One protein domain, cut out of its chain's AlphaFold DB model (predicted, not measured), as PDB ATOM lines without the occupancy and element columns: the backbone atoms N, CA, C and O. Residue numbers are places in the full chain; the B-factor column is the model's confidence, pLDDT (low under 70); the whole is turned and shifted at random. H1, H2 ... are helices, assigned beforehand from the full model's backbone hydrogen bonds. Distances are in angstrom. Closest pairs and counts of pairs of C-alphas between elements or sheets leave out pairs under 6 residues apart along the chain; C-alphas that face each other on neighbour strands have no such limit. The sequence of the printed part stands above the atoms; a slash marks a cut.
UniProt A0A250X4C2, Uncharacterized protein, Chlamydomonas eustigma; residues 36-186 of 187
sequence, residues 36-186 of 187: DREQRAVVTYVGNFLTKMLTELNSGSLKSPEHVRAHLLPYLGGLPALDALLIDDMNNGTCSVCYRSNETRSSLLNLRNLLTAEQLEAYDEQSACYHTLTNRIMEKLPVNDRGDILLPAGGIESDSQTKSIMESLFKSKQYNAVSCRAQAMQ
ATOM      1  N   ASP A  36     184.863 244.220 178.675       85.38
ATOM      2  CA  ASP A  36     185.420 242.864 178.581       85.38
ATOM      3  C   ASP A  36     186.570 242.784 177.544       85.38
ATOM      4  O   ASP A  36     186.938 243.780 176.907       85.38
ATOM      5  N   ARG A  37     187.231 241.619 177.434       84.12
ATOM      6  CA  ARG A  37     188.401 241.444 176.548       84.12
ATOM      7  C   ARG A  37     188.010 241.700 175.092       84.12
ATOM      8  O   ARG A  37     188.750 242.370 174.372       84.12
ATOM      9  N   GLU A  38     186.848 241.204 174.694       84.88
ATOM     10  CA  GLU A  38     186.297 241.285 173.349       84.88
ATOM     11  C   GLU A  38     185.996 242.737 172.955       84.88
ATOM     12  O   GLU A  38     186.429 243.221 171.907       84.88
ATOM     13  N   GLN A  39     185.318 243.474 173.832       87.19
ATOM     14  CA  GLN A  39     185.015 244.888 173.647       87.19
ATOM     15  C   GLN A  39     186.293 245.714 173.549       87.19
ATOM     16  O   GLN A  39     186.398 246.553 172.659       87.19
ATOM     17  N   ARG A  40     187.294 245.462 174.403       88.94
ATOM     18  CA  ARG A  40     188.584 246.168 174.318       88.94
ATOM     19  C   ARG A  40     189.289 245.927 172.987       88.94
ATOM     20  O   ARG A  40     189.830 246.882 172.428       88.94
ATOM     21  N   ALA A  41     189.260 244.702 172.465       91.56
ATOM     22  CA  ALA A  41     189.842 244.390 171.162       91.56
ATOM     23  C   ALA A  41     189.154 245.179 170.037       91.56
ATOM     24  O   ALA A  41     189.821 245.847 169.246       91.56
ATOM     25  N   VAL A  42     187.818 245.196 170.026       91.75
ATOM     26  CA  VAL A  42     187.030 245.968 169.053       91.75
ATOM     27  C   VAL A  42     187.277 247.473 169.195       91.75
ATOM     28  O   VAL A  42     187.537 248.131 168.194       91.75
ATOM     29  N   VAL A  43     187.255 248.028 170.414       92.25
ATOM     30  CA  VAL A  43     187.560 249.451 170.668       92.25
ATOM     31  C   VAL A  43     188.938 249.823 170.151       92.25
ATOM     32  O   VAL A  43     189.076 250.851 169.499       92.25
ATOM     33  N   THR A  44     189.944 248.993 170.417       93.62
ATOM     34  CA  THR A  44     191.323 249.263 169.997       93.62
ATOM     35  C   THR A  44     191.433 249.259 168.476       93.62
ATOM     36  O   THR A  44     191.931 250.211 167.877       93.62
ATOM     37  N   TYR A  45     190.910 248.211 167.841       95.81
ATOM     38  CA  TYR A  45     191.039 248.020 166.404       95.81
ATOM     39  C   TYR A  45     190.237 249.048 165.596       95.81
ATOM     40  O   TYR A  45     190.778 249.703 164.700       95.81
ATOM     41  N   VAL A  46     188.956 249.227 165.937       95.62
ATOM     42  CA  VAL A  46     188.063 250.219 165.317       95.62
ATOM     43  C   VAL A  46     188.539 251.635 165.629       95.62
ATOM     44  O   VAL A  46     188.530 252.497 164.750       95.62
ATOM     45  N   GLY A  47     188.969 251.877 166.870       95.12
ATOM     46  CA  GLY A  47     189.411 253.186 167.337       95.12
ATOM     47  C   GLY A  47     190.589 253.722 166.534       95.12
ATOM     48  O   GLY A  47     190.571 254.886 166.154       95.12
ATOM     49  N   ASN A  48     191.544 252.867 166.170       95.81
ATOM     50  CA  ASN A  48     192.656 253.236 165.293       95.81
ATOM     51  C   ASN A  48     192.181 253.805 163.939       95.81
ATOM     52  O   ASN A  48     192.671 254.837 163.480       95.81
ATOM     53  N   PHE A  49     191.160 253.192 163.326       97.31
ATOM     54  CA  PHE A  49     190.563 253.717 162.096       97.31
ATOM     55  C   PHE A  49     189.795 255.010 162.320       97.31
ATOM     56  O   PHE A  49     189.990 255.974 161.577       97.31
ATOM     57  N   LEU A  50     188.930 255.044 163.335       96.00
ATOM     58  CA  LEU A  50     188.113 256.218 163.626       96.00
ATOM     59  C   LEU A  50     188.978 257.428 163.957       96.00
ATOM     60  O   LEU A  50     188.764 258.482 163.372       96.00
ATOM     61  N   THR A  51     190.003 257.275 164.793       95.25
ATOM     62  CA  THR A  51     190.920 258.367 165.132       95.25
ATOM     63  C   THR A  51     191.627 258.900 163.888       95.25
ATOM     64  O   THR A  51     191.667 260.117 163.707       95.25
ATOM     65  N   LYS A  52     192.128 258.039 162.988       95.19
ATOM     66  CA  LYS A  52     192.724 258.503 161.722       95.19
ATOM     67  C   LYS A  52     191.707 259.261 160.868       95.19
ATOM     68  O   LYS A  52     191.986 260.378 160.439       95.19
ATOM     69  N   MET A  53     190.531 258.679 160.641       95.62
ATOM     70  CA  MET A  53     189.483 259.269 159.807       95.62
ATOM     71  C   MET A  53     189.004 260.618 160.362       95.62
ATOM     72  O   MET A  53     188.939 261.595 159.619       95.62
ATOM     73  N   LEU A  54     188.745 260.701 161.669       94.25
ATOM     74  CA  LEU A  54     188.318 261.928 162.344       94.25
ATOM     75  C   LEU A  54     189.424 262.985 162.357       94.25
ATOM     76  O   LEU A  54     189.131 264.162 162.190       94.25
ATOM     77  N   THR A  55     190.693 262.583 162.463       93.81
ATOM     78  CA  THR A  55     191.832 263.507 162.326       93.81
ATOM     79  C   THR A  55     191.892 264.107 160.926       93.81
ATOM     80  O   THR A  55     192.081 265.313 160.784       93.81
ATOM     81  N   GLU A  56     191.662 263.302 159.887       93.88
ATOM     82  CA  GLU A  56     191.576 263.808 158.516       93.88
ATOM     83  C   GLU A  56     190.404 264.790 158.356       93.88
ATOM     84  O   GLU A  56     190.598 265.872 157.796       93.88
ATOM     85  N   LEU A  57     189.218 264.477 158.896       92.44
ATOM     86  CA  LEU A  57     188.067 265.396 158.887       92.44
ATOM     87  C   LEU A  57     188.370 266.706 159.631       92.44
ATOM     88  O   LEU A  57     188.119 267.787 159.102       92.44
ATOM     89  N   ASN A  58     188.967 266.618 160.822       91.12
ATOM     90  CA  ASN A  58     189.380 267.770 161.628       91.12
ATOM     91  C   ASN A  58     190.436 268.631 160.915       91.12
ATOM     92  O   ASN A  58     190.485 269.839 161.126       91.12
ATOM     93  N   SER A  59     191.241 268.036 160.027       91.38
ATOM     94  CA  SER A  59     192.203 268.758 159.180       91.38
ATOM     95  C   SER A  59     191.590 269.383 157.916       91.38
ATOM     96  O   SER A  59     192.307 269.983 157.116       91.38
ATOM     97  N   GLY A  60     190.273 269.256 157.723       90.38
ATOM     98  CA  GLY A  60     189.534 269.827 156.594       90.38
ATOM     99  C   GLY A  60     189.332 268.877 155.410       90.38
ATOM    100  O   GLY A  60     188.852 269.307 154.362       90.38
ATOM    101  N   SER A  61     189.673 267.588 155.544       92.50
ATOM    102  CA  SER A  61     189.337 266.584 154.529       92.50
ATOM    103  C   SER A  61     187.822 266.396 154.468       92.50
ATOM    104  O   SER A  61     187.186 266.127 155.482       92.50
ATOM    105  N   LEU A  62     187.239 266.496 153.275       92.44
ATOM    106  CA  LEU A  62     185.829 266.184 153.058       92.44
ATOM    107  C   LEU A  62     185.683 264.705 152.699       92.44
ATOM    108  O   LEU A  62     186.359 264.212 151.794       92.44
ATOM    109  N   LYS A  63     184.784 263.998 153.389       93.62
ATOM    110  CA  LYS A  63     184.461 262.594 153.102       93.62
ATOM    111  C   LYS A  63     182.955 262.387 153.143       93.62
ATOM    112  O   LYS A  63     182.300 262.863 154.069       93.62
ATOM    113  N   SER A  64     182.416 261.657 152.170       95.31
ATOM    114  CA  SER A  64     181.025 261.206 152.232       95.31
ATOM    115  C   SER A  64     180.891 259.977 153.143       95.31
ATOM    116  O   SER A  64     181.880 259.258 153.361       95.31
ATOM    117  N   PRO A  65     179.683 259.686 153.651       94.38
ATOM    118  CA  PRO A  65     179.412 258.437 154.355       94.38
ATOM    119  C   PRO A  65     179.790 257.197 153.536       94.38
ATOM    120  O   PRO A  65     180.389 256.266 154.070       94.38
ATOM    121  N   GLU A  66     179.511 257.184 152.233       93.56
ATOM    122  CA  GLU A  66     179.837 256.070 151.334       93.56
ATOM    123  C   GLU A  66     181.346 255.873 151.219       93.56
ATOM    124  O   GLU A  66     181.822 254.741 151.276       93.56
ATOM    125  N   HIS A  67     182.110 256.966 151.116       93.69
ATOM    126  CA  HIS A  67     183.566 256.900 151.061       93.69
ATOM    127  C   HIS A  67     184.144 256.277 152.337       93.69
ATOM    128  O   HIS A  67     184.982 255.375 152.259       93.69
ATOM    129  N   VAL A  68     183.676 256.711 153.513       95.62
ATOM    130  CA  VAL A  68     184.127 256.133 154.787       95.62
ATOM    131  C   VAL A  68     183.681 254.685 154.921       95.62
ATOM    132  O   VAL A  68     184.494 253.841 155.288       95.62
ATOM    133  N   ARG A  69     182.441 254.361 154.547       95.50
ATOM    134  CA  ARG A  69     181.926 252.988 154.547       95.50
ATOM    135  C   ARG A  69     182.770 252.060 153.670       95.50
ATOM    136  O   ARG A  69     183.101 250.962 154.113       95.50
ATOM    137  N   ALA A  70     183.148 252.501 152.470       94.00
ATOM    138  CA  ALA A  70     183.948 251.725 151.523       94.00
ATOM    139  C   ALA A  70     185.356 251.383 152.046       94.00
ATOM    140  O   ALA A  70     185.942 250.394 151.613       94.00
ATOM    141  N   HIS A  71     185.891 252.163 152.990       96.38
ATOM    142  CA  HIS A  71     187.187 251.907 153.632       96.38
ATOM    143  C   HIS A  71     187.043 251.180 154.973       96.38
ATOM    144  O   HIS A  71     187.843 250.303 155.298       96.38
ATOM    145  N   LEU A  72     186.011 251.520 155.747       96.75
ATOM    146  CA  LEU A  72     185.742 250.919 157.047       96.75
ATOM    147  C   LEU A  72     185.405 249.432 156.904       96.75
ATOM    148  O   LEU A  72     185.930 248.616 157.654       96.75
ATOM    149  N   LEU A  73     184.578 249.074 155.918       95.31
ATOM    150  CA  LEU A  73     184.143 247.696 155.701       95.31
ATOM    151  C   LEU A  73     185.319 246.712 155.494       95.31
ATOM    152  O   LEU A  73     185.428 245.779 156.293       95.31
ATOM    153  N   PRO A  74     186.230 246.906 154.513       95.88
ATOM    154  CA  PRO A  74     187.398 246.036 154.361       95.88
ATOM    155  C   PRO A  74     188.334 246.079 155.568       95.88
ATOM    156  O   PRO A  74     188.872 245.048 155.955       95.88
ATOM    157  N   TYR A  75     188.515 247.245 156.197       97.62
ATOM    158  CA  TYR A  75     189.379 247.359 157.371       97.62
ATOM    159  C   TYR A  75     188.879 246.496 158.538       97.62
ATOM    160  O   TYR A  75     189.665 245.768 159.149       97.62
ATOM    161  N   LEU A  76     187.573 246.537 158.826       96.06
ATOM    162  CA  LEU A  76     186.955 245.745 159.891       96.06
ATOM    163  C   LEU A  76     186.873 244.252 159.565       96.06
ATOM    164  O   LEU A  76     186.862 243.446 160.494       96.06
ATOM    165  N   GLY A  77     186.846 243.876 158.286       93.75
ATOM    166  CA  GLY A  77     186.897 242.476 157.857       93.75
ATOM    167  C   GLY A  77     188.273 241.809 158.004       93.75
ATOM    168  O   GLY A  77     188.408 240.625 157.706       93.75
ATOM    169  N   GLY A  78     189.289 242.540 158.475       94.88
ATOM    170  CA  GLY A  78     190.628 242.006 158.721       94.88
ATOM    171  C   GLY A  78     191.382 241.652 157.436       94.88
ATOM    172  O   GLY A  78     191.045 242.117 156.347       94.88
ATOM    173  N   LEU A  79     192.429 240.828 157.559       94.88
ATOM    174  CA  LEU A  79     193.269 240.439 156.416       94.88
ATOM    175  C   LEU A  79     192.481 239.833 155.239       94.88
ATOM    176  O   LEU A  79     192.734 240.264 154.117       94.88
ATOM    177  N   PRO A  80     191.495 238.932 155.442       93.19
ATOM    178  CA  PRO A  80     190.741 238.366 154.322       93.19
ATOM    179  C   PRO A  80     190.013 239.425 153.480       93.19
ATOM    180  O   PRO A  80     190.097 239.398 152.254       93.19
ATOM    181  N   ALA A  81     189.346 240.395 154.117       93.75
ATOM    182  CA  ALA A  81     188.644 241.461 153.399       93.75
ATOM    183  C   ALA A  81     189.607 242.499 152.795       93.75
ATOM    184  O   ALA A  81     189.324 243.078 151.747       93.75
ATOM    185  N   LEU A  82     190.770 242.718 153.416       95.81
ATOM    186  CA  LEU A  82     191.827 243.542 152.828       95.81
ATOM    187  C   LEU A  82     192.425 242.895 151.577       95.81
ATOM    188  O   LEU A  82     192.678 243.593 150.601       95.81
ATOM    189  N   ASP A  83     192.631 241.580 151.572       95.06
ATOM    190  CA  ASP A  83     193.126 240.859 150.399       95.06
ATOM    191  C   ASP A  83     192.065 240.758 149.295       95.06
ATOM    192  O   ASP A  83     192.408 240.806 148.112       95.06
ATOM    193  N   ALA A  84     190.779 240.751 149.660       93.00
ATOM    194  CA  ALA A  84     189.675 240.842 148.708       93.00
ATOM    195  C   ALA A  84     189.746 242.110 147.833       93.00
ATOM    196  O   ALA A  84     189.386 242.055 146.661       93.00
ATOM    197  N   LEU A  85     190.327 243.219 148.314       94.44
ATOM    198  CA  LEU A  85     190.561 244.431 147.505       94.44
ATOM    199  C   LEU A  85     191.503 244.220 146.305       94.44
ATOM    200  O   LEU A  85     191.610 245.104 145.450       94.44
ATOM    201  N   LEU A  86     192.212 243.090 146.234       92.75
ATOM    202  CA  LEU A  86     193.050 242.726 145.088       92.75
ATOM    203  C   LEU A  86     192.315 241.861 144.063       92.75
ATOM    204  O   LEU A  86     192.708 241.849 142.896       92.75
ATOM    205  N   ILE A  87     191.286 241.126 144.491       88.12
ATOM    206  CA  ILE A  87     190.728 240.009 143.720       88.12
ATOM    207  C   ILE A  87     189.209 240.066 143.526       88.12
ATOM    208  O   ILE A  87     188.727 239.523 142.534       88.12
ATOM    209  N   ASP A  88     188.441 240.740 144.383       82.00
ATOM    210  CA  ASP A  88     186.980 240.810 144.260       82.00
ATOM    211  C   ASP A  88     186.592 241.642 143.043       82.00
ATOM    212  O   ASP A  88     187.130 242.718 142.815       82.00
ATOM    213  N   ASP A  89     185.673 241.143 142.226       77.00
ATOM    214  CA  ASP A  89     185.129 241.872 141.079       77.00
ATOM    215  C   ASP A  89     183.770 242.475 141.453       77.00
ATOM    216  O   ASP A  89     182.977 241.826 142.134       77.00
ATOM    217  N   MET A  90     183.469 243.680 140.963       76.56
ATOM    218  CA  MET A  90     182.137 244.291 141.078       76.56
ATOM    219  C   MET A  90     181.033 243.432 140.452       76.56
ATOM    220  O   MET A  90     179.877 243.525 140.850       76.56
ATOM    221  N   ASN A  91     181.380 242.600 139.470       81.81
ATOM    222  CA  ASN A  91     180.441 241.709 138.795       81.81
ATOM    223  C   ASN A  91     180.176 240.411 139.574       81.81
ATOM    224  O   ASN A  91     179.331 239.613 139.166       81.81
ATOM    225  N   ASN A  92     180.894 240.167 140.676       78.00
ATOM    226  CA  ASN A  92     180.672 238.996 141.506       78.00
ATOM    227  C   ASN A  92     179.556 239.271 142.524       78.00
ATOM    228  O   ASN A  92     179.738 240.056 143.446       78.00
ATOM    229  N   GLY A  93     178.421 238.577 142.407       76.00
ATOM    230  CA  GLY A  93     177.294 238.718 143.339       76.00
ATOM    231  C   GLY A  93     177.593 238.304 144.787       76.00
ATOM    232  O   GLY A  93     176.760 238.530 145.660       76.00
ATOM    233  N   THR A  94     178.758 237.702 145.052       79.94
ATOM    234  CA  THR A  94     179.219 237.310 146.394       79.94
ATOM    235  C   THR A  94     180.416 238.122 146.892       79.94
ATOM    236  O   THR A  94     181.061 237.721 147.859       79.94
ATOM    237  N   CYS A  95     180.741 239.248 146.246       79.44
ATOM    238  CA  CYS A  95     181.843 240.102 146.682       79.44
ATOM    239  C   CYS A  95     181.657 240.579 148.130       79.44
ATOM    240  O   CYS A  95     180.564 240.946 148.562       79.44
ATOM    241  N   SER A  96     182.755 240.582 148.880       75.75
ATOM    242  CA  SER A  96     182.782 241.024 150.276       75.75
ATOM    243  C   SER A  96     182.895 242.547 150.375       75.75
ATOM    244  O   SER A  96     182.203 243.180 151.171       75.75
ATOM    245  N   VAL A  97     183.737 243.142 149.522       79.44
ATOM    246  CA  VAL A  97     184.045 244.583 149.495       79.44
ATOM    247  C   VAL A  97     183.635 245.231 148.165       79.44
ATOM    248  O   VAL A  97     183.419 246.439 148.109       79.44
ATOM    249  N   CYS A  98     183.440 244.429 147.114       85.31
ATOM    250  CA  CYS A  98     182.836 244.830 145.838       85.31
ATOM    251  C   CYS A  98     183.529 245.992 145.106       85.31
ATOM    252  O   CYS A  98     182.886 246.699 144.337       85.31
ATOM    253  N   TYR A  99     184.830 246.200 145.315       87.94
ATOM    254  CA  TYR A  99     185.686 247.023 144.455       87.94
ATOM    255  C   TYR A  99     187.148 246.578 144.588       87.94
ATOM    256  O   TYR A  99     187.515 245.923 145.564       87.94
ATOM    257  N   ARG A 100     187.989 246.961 143.617       91.44
ATOM    258  CA  ARG A 100     189.438 246.710 143.652       91.44
ATOM    259  C   ARG A 100     190.219 247.997 143.808       91.44
ATOM    260  O   ARG A 100     189.972 248.961 143.090       91.44
ATOM    261  N   SER A 101     191.196 247.989 144.706       94.38
ATOM    262  CA  SER A 101     192.140 249.095 144.861       94.38
ATOM    263  C   SER A 101     193.369 248.646 145.646       94.38
ATOM    264  O   SER A 101     193.321 248.470 146.866       94.38
ATOM    265  N   ASN A 102     194.495 248.488 144.946       95.69
ATOM    266  CA  ASN A 102     195.771 248.154 145.581       95.69
ATOM    267  C   ASN A 102     196.229 249.268 146.538       95.69
ATOM    268  O   ASN A 102     196.699 248.988 147.636       95.69
ATOM    269  N   GLU A 103     196.024 250.533 146.158       96.31
ATOM    270  CA  GLU A 103     196.358 251.688 146.996       96.31
ATOM    271  C   GLU A 103     195.542 251.707 148.295       96.31
ATOM    272  O   GLU A 103     196.098 251.901 149.382       96.31
ATOM    273  N   THR A 104     194.234 251.443 148.206       95.62
ATOM    274  CA  THR A 104     193.368 251.367 149.388       95.62
ATOM    275  C   THR A 104     193.785 250.211 150.286       95.62
ATOM    276  O   THR A 104     193.930 250.412 151.491       95.62
ATOM    277  N   ARG A 105     194.066 249.026 149.721       96.56
ATOM    278  CA  ARG A 105     194.589 247.896 150.502       96.56
ATOM    279  C   ARG A 105     195.862 248.278 151.241       96.56
ATOM    280  O   ARG A 105     195.927 248.086 152.450       96.56
ATOM    281  N   SER A 106     196.862 248.815 150.544       97.75
ATOM    282  CA  SER A 106     198.136 249.211 151.154       97.75
ATOM    283  C   SER A 106     197.935 250.230 152.274       97.75
ATOM    284  O   SER A 106     198.513 250.081 153.348       97.75
ATOM    285  N   SER A 107     197.076 251.226 152.061       96.69
ATOM    286  CA  SER A 107     196.791 252.261 153.059       96.69
ATOM    287  C   SER A 107     196.114 251.698 154.312       96.69
ATOM    288  O   SER A 107     196.506 252.030 155.431       96.69
ATOM    289  N   LEU A 108     195.130 250.811 154.144       97.62
ATOM    290  CA  LEU A 108     194.429 250.171 155.259       97.62
ATOM    291  C   LEU A 108     195.296 249.128 155.976       97.62
ATOM    292  O   LEU A 108     195.217 249.000 157.197       97.62
ATOM    293  N   LEU A 109     196.162 248.422 155.248       97.88
ATOM    294  CA  LEU A 109     197.123 247.494 155.834       97.88
ATOM    295  C   LEU A 109     198.175 248.238 156.663       97.88
ATOM    296  O   LEU A 109     198.484 247.819 157.774       97.88
ATOM    297  N   ASN A 110     198.671 249.379 156.175       97.81
ATOM    298  CA  ASN A 110     199.575 250.236 156.942       97.81
ATOM    299  C   ASN A 110     198.924 250.721 158.239       97.81
ATOM    300  O   ASN A 110     199.562 250.698 159.285       97.81
ATOM    301  N   LEU A 111     197.647 251.109 158.180       97.38
ATOM    302  CA  LEU A 111     196.877 251.493 159.359       97.38
ATOM    303  C   LEU A 111     196.750 250.334 160.355       97.38
ATOM    304  O   LEU A 111     196.986 250.524 161.545       97.38
ATOM    305  N   ARG A 112     196.425 249.129 159.872       97.31
ATOM    306  CA  ARG A 112     196.354 247.911 160.690       97.31
ATOM    307  C   ARG A 112     197.695 247.598 161.367       97.31
ATOM    308  O   ARG A 112     197.712 247.260 162.544       97.31
ATOM    309  N   ASN A 113     198.807 247.776 160.658       97.12
ATOM    310  CA  ASN A 113     200.159 247.509 161.157       97.12
ATOM    311  C   ASN A 113     200.652 248.503 162.226       97.12
ATOM    312  O   ASN A 113     201.744 248.319 162.758       97.12
ATOM    313  N   LEU A 114     199.874 249.541 162.558       97.00
ATOM    314  CA  LEU A 114     200.149 250.396 163.719       97.00
ATOM    315  C   LEU A 114     199.798 249.715 165.052       97.00
ATOM    316  O   LEU A 114     200.232 250.178 166.105       97.00
ATOM    317  N   LEU A 115     199.007 248.640 165.016       95.25
ATOM    318  CA  LEU A 115     198.617 247.867 166.191       95.25
ATOM    319  C   LEU A 115     199.643 246.769 166.489       95.25
ATOM    320  O   LEU A 115     200.304 246.245 165.592       95.25
ATOM    321  N   THR A 116     199.761 246.390 167.761       96.50
ATOM    322  CA  THR A 116     200.632 245.279 168.163       96.50
ATOM    323  C   THR A 116     200.056 243.937 167.708       96.50
ATOM    324  O   THR A 116     198.847 243.796 167.527       96.50
ATOM    325  N   ALA A 117     200.910 242.918 167.576       95.62
ATOM    326  CA  ALA A 117     200.468 241.563 167.234       95.62
ATOM    327  C   ALA A 117     199.381 241.041 168.194       95.62
ATOM    328  O   ALA A 117     198.388 240.486 167.738       95.62
ATOM    329  N   GLU A 118     199.520 241.308 169.498       94.25
ATOM    330  CA  GLU A 118     198.529 240.939 170.520       94.25
ATOM    331  C   GLU A 118     197.171 241.627 170.290       94.25
ATOM    332  O   GLU A 118     196.122 241.002 170.426       94.25
ATOM    333  N   GLN A 119     197.168 242.910 169.916       94.31
ATOM    334  CA  GLN A 119     195.932 243.646 169.626       94.31
ATOM    335  C   GLN A 119     195.240 243.123 168.363       94.31
ATOM    336  O   GLN A 119     194.011 243.037 168.328       94.31
ATOM    337  N   LEU A 120     196.025 242.780 167.338       95.00
ATOM    338  CA  LEU A 120     195.519 242.205 166.095       95.00
ATOM    339  C   LEU A 120     194.923 240.817 166.331       95.00
ATOM    340  O   LEU A 120     193.785 240.577 165.937       95.00
ATOM    341  N   GLU A 121     195.647 239.944 167.031       94.56
ATOM    342  CA  GLU A 121     195.180 238.608 167.408       94.56
ATOM    343  C   GLU A 121     193.888 238.694 168.225       94.56
ATOM    344  O   GLU A 121     192.891 238.061 167.879       94.56
ATOM    345  N   ALA A 122     193.852 239.556 169.246       92.44
ATOM    346  CA  ALA A 122     192.672 239.721 170.086       92.44
ATOM    347  C   ALA A 122     191.426 240.159 169.299       92.44
ATOM    348  O   ALA A 122     190.324 239.773 169.687       92.44
ATOM    349  N   TYR A 123     191.578 240.964 168.237       93.50
ATOM    350  CA  TYR A 123     190.475 241.364 167.358       93.50
ATOM    351  C   TYR A 123     190.084 240.250 166.382       93.50
ATOM    352  O   TYR A 123     188.899 239.944 166.247       93.50
ATOM    353  N   ASP A 124     191.060 239.621 165.728       92.56
ATOM    354  CA  ASP A 124     190.811 238.578 164.733       92.56
ATOM    355  C   ASP A 124     190.146 237.338 165.364       92.56
ATOM    356  O   ASP A 124     189.236 236.752 164.771       92.56
ATOM    357  N   GLU A 125     190.502 236.994 166.610       90.75
ATOM    358  CA  GLU A 125     189.852 235.935 167.399       90.75
ATOM    359  C   GLU A 125     188.337 236.154 167.572       90.75
ATOM    360  O   GLU A 125     187.585 235.187 167.737       90.75
ATOM    361  N   GLN A 126     187.869 237.409 167.520       84.56
ATOM    362  CA  GLN A 126     186.463 237.743 167.762       84.56
ATOM    363  C   GLN A 126     185.536 237.305 166.640       84.56
ATOM    364  O   GLN A 126     184.343 237.133 166.887       84.56
ATOM    365  N   SER A 127     186.047 237.148 165.412       79.44
ATOM    366  CA  SER A 127     185.203 236.904 164.231       79.44
ATOM    367  C   SER A 127     184.014 237.882 164.173       79.44
ATOM    368  O   SER A 127     182.851 237.487 164.061       79.44
ATOM    369  N   ALA A 128     184.296 239.179 164.338       79.81
ATOM    370  CA  ALA A 128     183.278 240.221 164.411       79.81
ATOM    371  C   ALA A 128     182.348 240.203 163.178       79.81
ATOM    372  O   ALA A 128     182.827 240.079 162.050       79.81
ATOM    373  N   CYS A 129     181.032 240.430 163.354       86.56
ATOM    374  CA  CYS A 129     180.138 240.746 162.225       86.56
ATOM    375  C   CYS A 129     180.501 242.121 161.649       86.56
ATOM    376  O   CYS A 129     179.827 243.118 161.930       86.56
ATOM    377  N   TYR A 130     181.575 242.212 160.876       90.44
ATOM    378  CA  TYR A 130     182.126 243.495 160.465       90.44
ATOM    379  C   TYR A 130     181.157 244.301 159.587       90.44
ATOM    380  O   TYR A 130     181.168 245.525 159.667       90.44
ATOM    381  N   HIS A 131     180.230 243.663 158.861       89.94
ATOM    382  CA  HIS A 131     179.126 244.358 158.180       89.94
ATOM    383  C   HIS A 131     178.185 245.070 159.167       89.94
ATOM    384  O   HIS A 131     177.925 246.267 159.034       89.94
ATOM    385  N   THR A 132     177.699 244.356 160.188       90.56
ATOM    386  CA  THR A 132     176.829 244.926 161.230       90.56
ATOM    387  C   THR A 132     177.563 246.002 162.020       90.56
ATOM    388  O   THR A 132     177.016 247.078 162.246       90.56
ATOM    389  N   LEU A 133     178.815 245.742 162.401       91.81
ATOM    390  CA  LEU A 133     179.657 246.701 163.108       91.81
ATOM    391  C   LEU A 133     179.873 247.972 162.273       91.81
ATOM    392  O   LEU A 133     179.689 249.068 162.795       91.81
ATOM    393  N   THR A 134     180.159 247.831 160.973       94.25
ATOM    394  CA  THR A 134     180.253 248.957 160.030       94.25
ATOM    395  C   THR A 134     178.972 249.781 160.056       94.25
ATOM    396  O   THR A 134     179.037 250.985 160.277       94.25
ATOM    397  N   ASN A 135     177.798 249.156 159.895       92.12
ATOM    398  CA  ASN A 135     176.513 249.866 159.925       92.12
ATOM    399  C   ASN A 135     176.331 250.655 161.225       92.12
ATOM    400  O   ASN A 135     176.009 251.839 161.184       92.12
ATOM    401  N   ARG A 136     176.596 250.019 162.371       93.31
ATOM    402  CA  ARG A 136     176.444 250.657 163.682       93.31
ATOM    403  C   ARG A 136     177.399 251.819 163.901       93.31
ATOM    404  O   ARG A 136     177.005 252.798 164.517       93.31
ATOM    405  N   ILE A 137     178.631 251.728 163.409       94.06
ATOM    406  CA  ILE A 137     179.586 252.839 163.465       94.06
ATOM    407  C   ILE A 137     179.106 253.985 162.575       94.06
ATOM    408  O   ILE A 137     179.059 255.121 163.034       94.06
ATOM    409  N   MET A 138     178.697 253.688 161.336       94.38
ATOM    410  CA  MET A 138     178.204 254.699 160.394       94.38
ATOM    411  C   MET A 138     176.983 255.454 160.944       94.38
ATOM    412  O   MET A 138     176.917 256.666 160.793       94.38
ATOM    413  N   GLU A 139     176.072 254.777 161.655       92.75
ATOM    414  CA  GLU A 139     174.922 255.394 162.349       92.75
ATOM    415  C   GLU A 139     175.319 256.423 163.429       92.75
ATOM    416  O   GLU A 139     174.477 257.209 163.863       92.75
ATOM    417  N   LYS A 140     176.569 256.407 163.911       91.56
ATOM    418  CA  LYS A 140     177.073 257.345 164.931       91.56
ATOM    419  C   LYS A 140     177.907 258.478 164.355       91.56
ATOM    420  O   LYS A 140     178.257 259.388 165.107       91.56
ATOM    421  N   LEU A 141     178.270 258.421 163.076       91.62
ATOM    422  CA  LEU A 141     179.106 259.453 162.483       91.62
ATOM    423  C   LEU A 141     178.264 260.704 162.194       91.62
ATOM    424  O   LEU A 141     177.237 260.600 161.524       91.62
ATOM    425  N   PRO A 142     178.673 261.885 162.686       88.69
ATOM    426  CA  PRO A 142     177.980 263.127 162.379       88.69
ATOM    427  C   PRO A 142     178.071 263.461 160.887       88.69
ATOM    428  O   PRO A 142     179.145 263.437 160.286       88.69
ATOM    429  N   VAL A 143     176.925 263.815 160.313       92.06
ATOM    430  CA  VAL A 143     176.767 264.283 158.933       92.06
ATOM    431  C   VAL A 143     176.240 265.713 158.924       92.06
ATOM    432  O   VAL A 143     175.707 266.194 159.925       92.06
ATOM    433  N   ASN A 144     176.380 266.400 157.796       90.38
ATOM    434  CA  ASN A 144     175.703 267.672 157.568       90.38
ATOM    435  C   ASN A 144     174.181 267.494 157.427       90.38
ATOM    436  O   ASN A 144     173.672 266.378 157.328       90.38
ATOM    437  N   ASP A 145     173.452 268.608 157.347       90.88
ATOM    438  CA  ASP A 145     171.983 268.620 157.252       90.88
ATOM    439  C   ASP A 145     171.428 267.839 156.047       90.88
ATOM    440  O   ASP A 145     170.269 267.429 156.044       90.88
ATOM    441  N   ARG A 146     172.247 267.643 155.006       90.50
ATOM    442  CA  ARG A 146     171.884 266.901 153.790       90.50
ATOM    443  C   ARG A 146     172.239 265.418 153.856       90.50
ATOM    444  O   ARG A 146     171.775 264.660 153.009       90.50
ATOM    445  N   GLY A 147     173.041 265.003 154.833       88.94
ATOM    446  CA  GLY A 147     173.497 263.627 154.986       88.94
ATOM    447  C   GLY A 147     174.584 263.186 154.001       88.94
ATOM    448  O   GLY A 147     174.931 262.012 154.005       88.94
ATOM    449  N   ASP A 148     175.123 264.072 153.160       89.94
ATOM    450  CA  ASP A 148     176.053 263.718 152.075       89.94
ATOM    451  C   ASP A 148     177.535 263.891 152.448       89.94
ATOM    452  O   ASP A 148     178.416 263.339 151.788       89.94
ATOM    453  N   ILE A 149     177.830 264.619 153.528       90.50
ATOM    454  CA  ILE A 149     179.196 264.901 153.983       90.50
ATOM    455  C   ILE A 149     179.303 264.648 155.486       90.50
ATOM    456  O   ILE A 149     178.467 265.118 156.259       90.50
ATOM    457  N   LEU A 150     180.358 263.944 155.908       91.44
ATOM    458  CA  LEU A 150     180.712 263.819 157.319       91.44
ATOM    459  C   LEU A 150     181.272 265.136 157.853       91.44
ATOM    460  O   LEU A 150     182.147 265.745 157.235       91.44
ATOM    461  N   LEU A 151     180.804 265.546 159.029       87.56
ATOM    462  CA  LEU A 151     181.281 266.748 159.701       87.56
ATOM    463  C   LEU A 151     182.162 266.384 160.898       87.56
ATOM    464  O   LEU A 151     181.825 265.465 161.638       87.56
ATOM    465  N   PRO A 152     183.259 267.105 161.164       79.19
ATOM    466  CA  PRO A 152     183.917 266.992 162.457       79.19
ATOM    467  C   PRO A 152     182.961 267.459 163.564       79.19
ATOM    468  O   PRO A 152     182.192 268.407 163.372       79.19
ATOM    469  N   ALA A 153     183.017 266.839 164.746       74.69
ATOM    470  CA  ALA A 153     182.369 267.430 165.916       74.69
ATOM    471  C   ALA A 153     183.257 268.595 166.365       74.69
ATOM    472  O   ALA A 153     184.202 268.403 167.123       74.69
ATOM    473  N   GLY A 154     183.034 269.772 165.775       75.62
ATOM    474  CA  GLY A 154     183.938 270.919 165.868       75.62
ATOM    475  C   GLY A 154     184.455 271.184 167.286       75.62
ATOM    476  O   GLY A 154     183.687 271.193 168.247       75.62
ATOM    477  N   GLY A 155     185.769 271.399 167.405       78.56
ATOM    478  CA  GLY A 155     186.438 271.671 168.682       78.56
ATOM    479  C   GLY A 155     186.644 270.450 169.586       78.56
ATOM    480  O   GLY A 155     187.078 270.626 170.722       78.56
ATOM    481  N   ILE A 156     186.346 269.233 169.114       87.31
ATOM    482  CA  ILE A 156     186.590 267.987 169.848       87.31
ATOM    483  C   ILE A 156     187.772 267.242 169.226       87.31
ATOM    484  O   ILE A 156     187.795 266.961 168.029       87.31
ATOM    485  N   GLU A 157     188.734 266.871 170.071       90.31
ATOM    486  CA  GLU A 157     189.862 266.023 169.683       90.31
ATOM    487  C   GLU A 157     189.386 264.672 169.132       90.31
ATOM    488  O   GLU A 157     188.494 264.034 169.707       90.31
ATOM    489  N   SER A 158     190.030 264.199 168.061       91.56
ATOM    490  CA  SER A 158     189.670 262.956 167.364       91.56
ATOM    491  C   SER A 158     189.554 261.765 168.319       91.56
ATOM    492  O   SER A 158     188.592 261.008 168.238       91.56
ATOM    493  N   ASP A 159     190.471 261.635 169.282       88.75
ATOM    494  CA  ASP A 159     190.454 260.548 170.270       88.75
ATOM    495  C   ASP A 159     189.256 260.616 171.219       88.75
ATOM    496  O   ASP A 159     188.666 259.591 171.570       88.75
ATOM    497  N   SER A 160     188.856 261.826 171.612       89.94
ATOM    498  CA  SER A 160     187.682 262.029 172.465       89.94
ATOM    499  C   SER A 160     186.400 261.678 171.715       89.94
ATOM    500  O   SER A 160     185.505 261.033 172.268       89.94
ATOM    501  N   GLN A 161     186.327 262.046 170.437       91.31
ATOM    502  CA  GLN A 161     185.192 261.726 169.584       91.31
ATOM    503  C   GLN A 161     185.126 260.219 169.271       91.31
ATOM    504  O   GLN A 161     184.061 259.616 169.430       91.31
ATOM    505  N   THR A 162     186.256 259.584 168.943       92.50
ATOM    506  CA  THR A 162     186.385 258.123 168.807       92.50
ATOM    507  C   THR A 162     185.880 257.416 170.061       92.50
ATOM    508  O   THR A 162     185.020 256.537 169.979       92.50
ATOM    509  N   LYS A 163     186.357 257.830 171.241       90.62
ATOM    510  CA  LYS A 163     185.934 257.258 172.523       90.62
ATOM    511  C   LYS A 163     184.423 257.374 172.721       90.62
ATOM    512  O   LYS A 163     183.787 256.384 173.071       90.62
ATOM    513  N   SER A 164     183.839 258.540 172.444       90.81
ATOM    514  CA  SER A 164     182.392 258.761 172.558       90.81
ATOM    515  C   SER A 164     181.579 257.850 171.626       90.81
ATOM    516  O   SER A 164     180.560 257.290 172.041       90.81
ATOM    517  N   ILE A 165     182.028 257.665 170.379       91.31
ATOM    518  CA  ILE A 165     181.380 256.763 169.413       91.31
ATOM    519  C   ILE A 165     181.415 255.321 169.930       91.31
ATOM    520  O   ILE A 165     180.375 254.658 169.992       91.31
ATOM    521  N   MET A 166     182.588 254.852 170.361       91.19
ATOM    522  CA  MET A 166     182.751 253.486 170.858       91.19
ATOM    523  C   MET A 166     181.969 253.247 172.155       91.19
ATOM    524  O   MET A 166     181.312 252.219 172.307       91.19
ATOM    525  N   GLU A 167     181.953 254.214 173.069       88.62
ATOM    526  CA  GLU A 167     181.120 254.166 174.271       88.62
ATOM    527  C   GLU A 167     179.637 254.020 173.948       88.62
ATOM    528  O   GLU A 167     178.953 253.186 174.545       88.62
ATOM    529  N   SER A 168     179.130 254.825 173.010       87.50
ATOM    530  CA  SER A 168     177.728 254.765 172.600       87.50
ATOM    531  C   SER A 168     177.377 253.399 172.013       87.50
ATOM    532  O   SER A 168     176.307 252.863 172.321       87.50
ATOM    533  N   LEU A 169     178.281 252.812 171.225       86.50
ATOM    534  CA  LEU A 169     178.098 251.505 170.603       86.50
ATOM    535  C   LEU A 169     177.885 250.390 171.642       86.50
ATOM    536  O   LEU A 169     176.962 249.585 171.504       86.50
ATOM    537  N   PHE A 170     178.694 250.368 172.706       83.69
ATOM    538  CA  PHE A 170     178.635 249.311 173.722       83.69
ATOM    539  C   PHE A 170     177.613 249.580 174.832       83.69
ATOM    540  O   PHE A 170     176.894 248.662 175.229       83.69
ATOM    541  N   LYS A 171     177.457 250.831 175.293       79.69
ATOM    542  CA  LYS A 171     176.456 251.183 176.324       79.69
ATOM    543  C   LYS A 171     175.028 250.890 175.869       79.69
ATOM    544  O   LYS A 171     174.193 250.482 176.669       79.69
ATOM    545  N   SER A 172     174.751 251.073 174.583       70.75
ATOM    546  CA  SER A 172     173.428 250.827 174.006       70.75
ATOM    547  C   SER A 172     173.131 249.343 173.749       70.75
ATOM    548  O   SER A 172     172.038 249.028 173.282       70.75
ATOM    549  N   LYS A 173     174.083 248.429 174.023       70.56
ATOM    550  CA  LYS A 173     174.029 247.007 173.628       70.56
ATOM    551  C   LYS A 173     173.723 246.812 172.131       70.56
ATOM    552  O   LYS A 173     173.228 245.761 171.733       70.56
ATOM    553  N   GLN A 174     174.008 247.818 171.295       67.25
ATOM    554  CA  GLN A 174     173.727 247.797 169.851       67.25
ATOM    555  C   GLN A 174     174.674 246.878 169.076       67.25
ATOM    556  O   GLN A 174     174.392 246.533 167.925       67.25
ATOM    557  N   TYR A 175     175.770 246.469 169.714       72.81
ATOM    558  CA  TYR A 175     176.694 245.472 169.213       72.81
ATOM    559  C   TYR A 175     177.088 244.499 170.329       72.81
ATOM    560  O   TYR A 175     177.449 244.908 171.433       72.81
ATOM    561  N   ASN A 176     177.019 243.203 170.024       74.00
ATOM    562  CA  ASN A 176     177.476 242.121 170.884       74.00
ATOM    563  C   ASN A 176     178.282 241.134 170.027       74.00
ATOM    564  O   ASN A 176     177.709 240.439 169.186       74.00
ATOM    565  N   ALA A 177     179.596 241.071 170.256       66.62
ATOM    566  CA  ALA A 177     180.505 240.192 169.522       66.62
ATOM    567  C   ALA A 177     180.130 238.700 169.660       66.62
ATOM    568  O   ALA A 177     180.255 237.935 168.707       66.62
ATOM    569  N   VAL A 178     179.566 238.286 170.799       64.25
ATOM    570  CA  VAL A 178     179.160 236.893 171.053       64.25
ATOM    571  C   VAL A 178     177.987 236.476 170.162       64.25
ATOM    572  O   VAL A 178     177.970 235.364 169.635       64.25
ATOM    573  N   SER A 179     177.026 237.378 169.932       65.12
ATOM    574  CA  SER A 179     175.871 237.098 169.064       65.12
ATOM    575  C   SER A 179     176.277 236.866 167.605       65.12
ATOM    576  O   SER A 179     175.544 236.215 166.864       65.12
ATOM    577  N   CYS A 180     177.433 237.388 167.197       65.69
ATOM    578  CA  CYS A 180     177.956 237.272 165.842       65.69
ATOM    579  C   CYS A 180     178.566 235.910 165.546       65.69
ATOM    580  O   CYS A 180     178.312 235.327 164.494       65.69
ATOM    581  N   ARG A 181     179.311 235.365 166.507       63.06
ATOM    582  CA  ARG A 181     179.948 234.053 166.368       63.06
ATOM    583  C   ARG A 181     178.927 232.940 166.125       63.06
ATOM    584  O   ARG A 181     179.163 232.055 165.312       63.06
ATOM    585  N   ALA A 182     177.773 233.022 166.789       58.81
ATOM    586  CA  ALA A 182     176.684 232.061 166.621       58.81
ATOM    587  C   ALA A 182     176.051 232.099 165.217       58.81
ATOM    588  O   ALA A 182     175.589 231.066 164.743       58.81
ATOM    589  N   GLN A 183     176.041 233.263 164.553       58.06
ATOM    590  CA  GLN A 183     175.510 233.413 163.193       58.06
ATOM    591  C   GLN A 183     176.492 232.886 162.141       58.06
ATOM    592  O   GLN A 183     176.074 232.192 161.223       58.06
ATOM    593  N   ALA A 184     177.794 233.140 162.315       55.59
ATOM    594  CA  ALA A 184     178.832 232.663 161.399       55.59
ATOM    595  C   ALA A 184     179.003 231.130 161.396       55.59
ATOM    596  O   ALA A 184     179.483 230.573 160.420       55.59
ATOM    597  N   MET A 185     178.616 230.432 162.472       53.56
ATOM    598  CA  MET A 185     178.649 228.960 162.533       53.56
ATOM    599  C   MET A 185     177.456 228.278 161.841       53.56
ATOM    600  O   MET A 185     177.448 227.055 161.723       53.56
ATOM    601  N   GLN A 186     176.430 229.034 161.442       49.62
ATOM    602  CA  GLN A 186     175.209 228.503 160.817       49.62
ATOM    603  C   GLN A 186     175.153 228.741 159.300       49.62
ATOM    604  O   GLN A 186     174.221 228.265 158.653       49.62
TER     605      GLN A 186
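This is residues 36 to 186 of the 187 residues of an uncharacterized protein of Chlamydomonas eustigma (UniProt A0A250X4C2). What does the model look like? A compact body of crossed helices is built round the long, kinked helix H1, with H7 packed along one side of it, H5 crossing it near its start, and H4 meeting it near its kink with residues 45 to 49 of H1. H3 and H4 lie side by side as a hairpin packed on H2, H6 packs on H2 as well, and H8 lies at the margin near H6. What is it made of? The printed part has 151 residues, with eight named helices, H1 to H8 in order along the chain, and no named strand; the class is all helix. How large is it? It is compact, with a radius of gyration of the C-alphas of 15.1 A, and spans 43 by 37 by 29 A.

Where is the longest helix? H1, residues 37 to 58, runs 30.3 A from C-alpha 37 at (188.401, 241.444, 176.548) to C-alpha 58 at (189.380, 267.770, 161.628), with a kink of 32 degrees near residue 49. Where are the others? H2 is residues 65 to 76, H3 78 to 87, H4 102 to 112, H5 117 to 124 and H6 130 to 138. H7, residues 158 to 171, is 19.8 A long, and H8, residues 177 to 184, ends with C-alpha 184 at (178.832, 232.663, 161.399).

What touches H1? H7 touches it at a steep tilt of 40 degrees, opposite ways, closest at the C-alphas of Thr 51 and Ser 158, 5.3 A apart. Residues 37 to 45 alone touch H5, about perpendicular at 81 degrees, closest at the C-alphas of Ala 41 and Tyr 123, 4.9 A. Residues 45 to 49 alone touch H4, closest at the C-alphas of Phe 49 and Leu 111, 7.2 A. What surrounds H2? H1 and H2, a helical hairpin, only just touch, with 3 pairs of C-alphas within 8 A, the closest being Val 46 and Leu 76 at 7.1 A. H6 touches H2, closest at the C-alphas of Leu 76 and Tyr 130, 5.4 A. H3 and H4, a helical hairpin, touch at a shallow tilt of 9 degrees, opposite ways, closest at the C-alphas of Leu 82 and Arg 105, 5.7 A. How do the backbones run? Every O i to N i+4 pair is within hydrogen-bond range in H4, H5, H6 and H7; the counts are 17 of 18 in H1, 7 of 8 in H2, 3 of 6 in H3 and 1 of 4 in H8, where 4 of 5 O i to N i+3 pairs are within range.

Which links are long? Those from H3 to H4, 14 residues, and from H6 to H7, 19 residues, are long, and the printed part has no cut. Where is confidence low? Residue 174 and residues 177 to 186 are under 70, and H8 has a mean pLDDT of 62.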